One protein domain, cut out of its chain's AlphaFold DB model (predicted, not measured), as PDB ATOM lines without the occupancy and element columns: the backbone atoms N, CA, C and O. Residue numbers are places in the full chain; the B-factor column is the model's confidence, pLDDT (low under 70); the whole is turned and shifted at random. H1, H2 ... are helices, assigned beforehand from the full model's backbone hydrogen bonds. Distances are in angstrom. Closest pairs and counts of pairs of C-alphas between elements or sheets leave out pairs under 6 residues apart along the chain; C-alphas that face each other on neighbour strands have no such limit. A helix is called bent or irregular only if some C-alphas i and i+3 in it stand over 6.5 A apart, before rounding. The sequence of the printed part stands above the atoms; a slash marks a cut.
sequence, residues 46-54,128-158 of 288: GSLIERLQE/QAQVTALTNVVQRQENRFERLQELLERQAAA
ATOM      1  N   GLY A  46     -16.267   9.101   6.697       79.06
ATOM      2  CA  GLY A  46     -16.631  10.512   6.531       79.06
ATOM      3  C   GLY A  46     -17.928  10.690   5.736       79.06
ATOM      4  O   GLY A  46     -18.854  11.350   6.198       79.06
ATOM      5  N   SER A  47     -18.058   9.997   4.600       85.69
ATOM      6  CA  SER A  47     -19.288  10.038   3.795       85.69
ATOM      7  C   SER A  47     -20.508   9.420   4.493       85.69
ATOM      8  O   SER A  47     -21.641   9.799   4.200       85.69
ATOM      9  N   LEU A  48     -20.324   8.448   5.393       78.69
ATOM     10  CA  LEU A  48     -21.422   7.901   6.199       78.69
ATOM     11  C   LEU A  48     -21.910   8.902   7.251       78.69
ATOM     12  O   LEU A  48     -23.118   9.042   7.430       78.69
ATOM     13  N   ILE A  49     -20.988   9.614   7.904       76.94
ATOM     14  CA  ILE A  49     -21.317  10.652   8.889       76.94
ATOM     15  C   ILE A  49     -22.100  11.789   8.225       76.94
ATOM     16  O   ILE A  49     -23.155  12.164   8.732       76.94
ATOM     17  N   GLU A  50     -21.650  12.267   7.062       84.75
ATOM     18  CA  GLU A  50     -22.362  13.302   6.296       84.75
ATOM     19  C   GLU A  50     -23.793  12.868   5.940       84.75
ATOM     20  O   GLU A  50     -24.745  13.619   6.144       84.75
ATOM     21  N   ARG A  51     -23.978  11.621   5.480       86.56
ATOM     22  CA  ARG A  51     -25.316  11.085   5.171       86.56
ATOM     23  C   ARG A  51     -26.222  11.009   6.395       86.56
ATOM     24  O   ARG A  51     -27.424  11.253   6.275       86.56
ATOM     25  N   LEU A  52     -25.680  10.661   7.563       78.25
ATOM     26  CA  LEU A  52     -26.461  10.673   8.799       78.25
ATOM     27  C   LEU A  52     -26.854  12.084   9.214       78.25
ATOM     28  O   LEU A  52     -28.005  12.280   9.594       78.25
ATOM     29  N   GLN A  53     -25.934  13.045   9.130       82.75
ATOM     30  CA  GLN A  53     -26.231  14.445   9.430       82.75
ATOM     31  C   GLN A  53     -27.359  14.957   8.534       82.75
ATOM     32  O   GLN A  53     -28.364  15.448   9.038       82.75
ATOM     33  N   GLU A  54     -27.266  14.714   7.226       92.38
ATOM     34  CA  GLU A  54     -28.297  15.116   6.268       92.38
ATOM     35  C   GLU A  54     -29.655  14.444   6.562       92.38
ATOM     36  O   GLU A  54     -30.721  15.042   6.411       92.38
ATOM     37  N   GLN A 128       2.439  -4.120  12.389       75.88
ATOM     38  CA  GLN A 128       1.428  -4.908  11.689       75.88
ATOM     39  C   GLN A 128       0.302  -5.364  12.629       75.88
ATOM     40  O   GLN A 128      -0.879  -5.287  12.271       75.88
ATOM     41  N   ALA A 129       0.640  -5.767  13.857       81.44
ATOM     42  CA  ALA A 129      -0.345  -6.092  14.886       81.44
ATOM     43  C   ALA A 129      -1.226  -4.880  15.232       81.44
ATOM     44  O   ALA A 129      -2.448  -5.017  15.327       81.44
ATOM     45  N   GLN A 130      -0.640  -3.683  15.349       77.31
ATOM     46  CA  GLN A 130      -1.388  -2.446  15.601       77.31
ATOM     47  C   GLN A 130      -2.310  -2.065  14.436       77.31
ATOM     48  O   GLN A 130      -3.474  -1.741  14.668       77.31
ATOM     49  N   VAL A 131      -1.840  -2.156  13.189       76.38
ATOM     50  CA  VAL A 131      -2.661  -1.872  11.997       76.38
ATOM     51  C   VAL A 131      -3.825  -2.862  11.882       76.38
ATOM     52  O   VAL A 131      -4.962  -2.470  11.603       76.38
ATOM     53  N   THR A 132      -3.574  -4.140  12.164       80.25
ATOM     54  CA  THR A 132      -4.615  -5.179  12.159       80.25
ATOM     55  C   THR A 132      -5.640  -4.942  13.269       80.25
ATOM     56  O   THR A 132      -6.847  -5.016  13.032       80.25
ATOM     57  N   ALA A 133      -5.181  -4.597  14.477       82.06
ATOM     58  CA  ALA A 133      -6.059  -4.249  15.589       82.06
ATOM     59  C   ALA A 133      -6.938  -3.035  15.257       82.06
ATOM     60  O   ALA A 133      -8.153  -3.095  15.458       82.06
ATOM     61  N   LEU A 134      -6.354  -1.981  14.678       77.62
ATOM     62  CA  LEU A 134      -7.084  -0.787  14.253       77.62
ATOM     63  C   LEU A 134      -8.142  -1.124  13.196       77.62
ATOM     64  O   LEU A 134      -9.295  -0.726  13.336       77.62
ATOM     65  N   THR A 135      -7.785  -1.921  12.189       80.12
ATOM     66  CA  THR A 135      -8.719  -2.366  11.142       80.12
ATOM     67  C   THR A 135      -9.916  -3.110  11.742       80.12
ATOM     68  O   THR A 135     -11.062  -2.827  11.401       80.12
ATOM     69  N   ASN A 136      -9.676  -3.995  12.713       84.06
ATOM     70  CA  ASN A 136     -10.738  -4.727  13.409       84.06
ATOM     71  C   ASN A 136     -11.629  -3.831  14.283       84.06
ATOM     72  O   ASN A 136     -12.811  -4.128  14.470       84.06
ATOM     73  N   VAL A 137     -11.074  -2.768  14.873       81.31
ATOM     74  CA  VAL A 137     -11.859  -1.770  15.618       81.31
ATOM     75  C   VAL A 137     -12.765  -1.005  14.659       81.31
ATOM     76  O   VAL A 137     -13.961  -0.885  14.923       81.31
ATOM     77  N   VAL A 138     -12.228  -0.561  13.522       79.56
ATOM     78  CA  VAL A 138     -13.010   0.177  12.526       79.56
ATOM     79  C   VAL A 138     -14.119  -0.694  11.934       79.56
ATOM     80  O   VAL A 138     -15.266  -0.265  11.910       79.56
ATOM     81  N   GLN A 139     -13.835  -1.952  11.585       80.50
ATOM     82  CA  GLN A 139     -14.860  -2.869  11.073       80.50
ATOM     83  C   GLN A 139     -15.991  -3.110  12.083       80.50
ATOM     84  O   GLN A 139     -17.170  -3.157  11.730       80.50
ATOM     85  N   ARG A 140     -15.653  -3.247  13.372       84.62
ATOM     86  CA  ARG A 140     -16.662  -3.372  14.436       84.62
ATOM     87  C   ARG A 140     -17.513  -2.115  14.564       84.62
ATOM     88  O   ARG A 140     -18.714  -2.222  14.819       84.62
ATOM     89  N   GLN A 141     -16.909  -0.948  14.381       79.12
ATOM     90  CA  GLN A 141     -17.617   0.323  14.418       79.12
ATOM     91  C   GLN A 141     -18.562   0.485  13.216       79.12
ATOM     92  O   GLN A 141     -19.706   0.891  13.419       79.12
ATOM     93  N   GLU A 142     -18.150   0.072  12.012       77.75
ATOM     94  CA  GLU A 142     -19.014   0.014  10.821       77.75
ATOM     95  C   GLU A 142     -20.240  -0.879  11.065       77.75
ATOM     96  O   GLU A 142     -21.375  -0.430  10.909       77.75
ATOM     97  N   ASN A 143     -20.039  -2.093  11.583       86.69
ATOM     98  CA  ASN A 143     -21.143  -3.015  11.876       86.69
ATOM     99  C   ASN A 143     -22.118  -2.451  12.929       86.69
ATOM    100  O   ASN A 143     -23.333  -2.657  12.853       86.69
ATOM    101  N   ARG A 144     -21.606  -1.730  13.939       83.06
ATOM    102  CA  ARG A 144     -22.447  -1.056  14.946       83.06
ATOM    103  C   ARG A 144     -23.297   0.039  14.303       83.06
ATOM    104  O   ARG A 144     -24.457   0.204  14.672       83.06
ATOM    105  N   PHE A 145     -22.727   0.765  13.351       71.94
ATOM    106  CA  PHE A 145     -23.401   1.843  12.645       71.94
ATOM    107  C   PHE A 145     -24.496   1.338  11.701       71.94
ATOM    108  O   PHE A 145     -25.609   1.862  11.729       71.94
ATOM    109  N   GLU A 146     -24.229   0.279  10.936       84.00
ATOM    110  CA  GLU A 146     -25.239  -0.373  10.090       84.00
ATOM    111  C   GLU A 146     -26.442  -0.841  10.917       84.00
ATOM    112  O   GLU A 146     -27.595  -0.616  10.546       84.00
ATOM    113  N   ARG A 147     -26.187  -1.400  12.105       86.19
ATOM    114  CA  ARG A 147     -27.250  -1.814  13.026       86.19
ATOM    115  C   ARG A 147     -28.078  -0.637  13.544       86.19
ATOM    116  O   ARG A 147     -29.293  -0.764  13.684       86.19
ATOM    117  N   LEU A 148     -27.448   0.506  13.828       81.69
ATOM    118  CA  LEU A 148     -28.164   1.727  14.214       81.69
ATOM    119  C   LEU A 148     -29.035   2.250  13.069       81.69
ATOM    120  O   LEU A 148     -30.184   2.622  13.304       81.69
ATOM    121  N   GLN A 149     -28.522   2.233  11.837       80.69
ATOM    122  CA  GLN A 149     -29.298   2.616  10.661       80.69
ATOM    123  C   GLN A 149     -30.530   1.715  10.488       80.69
ATOM    124  O   GLN A 149     -31.634   2.224  10.295       80.69
ATOM    125  N   GLU A 150     -30.365   0.398  10.620       91.31
ATOM    126  CA  GLU A 150     -31.467  -0.560  10.509       91.31
ATOM    127  C   GLU A 150     -32.537  -0.336  11.595       91.31
ATOM    128  O   GLU A 150     -33.738  -0.422  11.330       91.31
ATOM    129  N   LEU A 151     -32.130   0.002  12.825       88.12
ATOM    130  CA  LEU A 151     -33.067   0.343  13.900       88.12
ATOM    131  C   LEU A 151     -33.842   1.631  13.606       88.12
ATOM    132  O   LEU A 151     -35.055   1.662  13.813       88.12
ATOM    133  N   LEU A 152     -33.172   2.668  13.098       81.00
ATOM    134  CA  LEU A 152     -33.829   3.919  12.711       81.00
ATOM    135  C   LEU A 152     -34.832   3.702  11.572       81.00
ATOM    136  O   LEU A 152     -35.936   4.244  11.610       81.00
ATOM    137  N   GLU A 153     -34.488   2.879  10.582       85.56
ATOM    138  CA  GLU A 153     -35.397   2.524   9.488       85.56
ATOM    139  C   GLU A 153     -36.617   1.748   9.983       85.56
ATOM    140  O   GLU A 153     -37.741   2.063   9.589       85.56
ATOM    141  N   ARG A 154     -36.426   0.804  10.912       88.69
ATOM    142  CA  ARG A 154     -37.541   0.098  11.560       88.69
ATOM    143  C   ARG A 154     -38.444   1.039  12.351       88.69
ATOM    144  O   ARG A 154     -39.663   0.905  12.265       88.69
ATOM    145  N   GLN A 155     -37.880   1.993  13.093       82.50
ATOM    146  CA  GLN A 155     -38.671   2.982  13.832       82.50
ATOM    147  C   GLN A 155     -39.459   3.899  12.891       82.50
ATOM    148  O   GLN A 155     -40.642   4.136  13.127       82.50
ATOM    149  N   ALA A 156     -38.844   4.358  11.798       77.88
ATOM    150  CA  ALA A 156     -39.519   5.171  10.789       77.88
ATOM    151  C   ALA A 156     -40.660   4.403  10.098       77.88
ATOM    152  O   ALA A 156     -41.749   4.947   9.923       77.88
ATOM    153  N   ALA A 157     -40.440   3.129   9.755       78.19
ATOM    154  CA  ALA A 157     -41.471   2.273   9.170       78.19
ATOM    155  C   ALA A 157     -42.628   2.000  10.148       78.19
ATOM    156  O   ALA A 157     -43.791   2.051   9.751       78.19
ATOM    157  N   ALA A 158     -42.329   1.766  11.430       74.19
ATOM    158  CA  ALA A 158     -43.345   1.580  12.465       74.19
ATOM    159  C   ALA A 158     -44.171   2.858  12.698       74.19
ATOM    160  O   ALA A 158     -45.395   2.791  12.762       74.19
TER     161      ALA A 158
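What this domain is: This is residues 46 to 54 and 128 to 158 of the 288 residues of an uncharacterized protein of Ananas comosus var. bracteatus (UniProt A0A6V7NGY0). One long helix, H2, makes the whole length of a rod, and one short helix, H1, lies side by side with its middle across a gap, the two running broadly the same way. Both ends of the long helix, residues 128 to 141 and 150 to 158, stick out past the short one. The printed part has 40 residues, with two named helices in the order H1, H2 and no named strand; the class is all helix. It is only just extended, close to loose, with a radius of gyration of the C-alphas of 13.5 A, and the C-alphas span 45 by 18 by 7 A.

Where its parts are: Find C-alpha 46 at (-16.631, 10.512, 6.531); here H1 begins, and it runs through residues 46 to 54 to C-alpha 54 at (-28.297, 15.116, 6.268). After the cut, look for C-alpha 128 at (1.428, -4.908, 11.689), where H2 begins. H2 takes residues 128 to 158 and ends at C-alpha 158 at (-43.345, 1.580, 12.465), 45.2 A from its first C-alpha; watch x fall along it.

How they stand to each other: H1 and H2 are near each other: no pair of their C-alphas is within 8 A, but 5 pairs are within 10 A. Look along the backbone of H1 and H2, and each O i to N i+4 pair is within hydrogen-bond range. Neither helix is bent.

The domain as a whole: The two C-alphas farthest apart are those of Gln 128 and Ala 158, at 45.2 A. Residues 55 to 127 are not printed, and the C-alphas of Glu 54 and Gln 128 are 36.2 A apart across this cut. The link from H1 to H2 is the link across the cut. In this predicted model the mean pLDDT of the printed part is 81.6, and no printed residue is under 70.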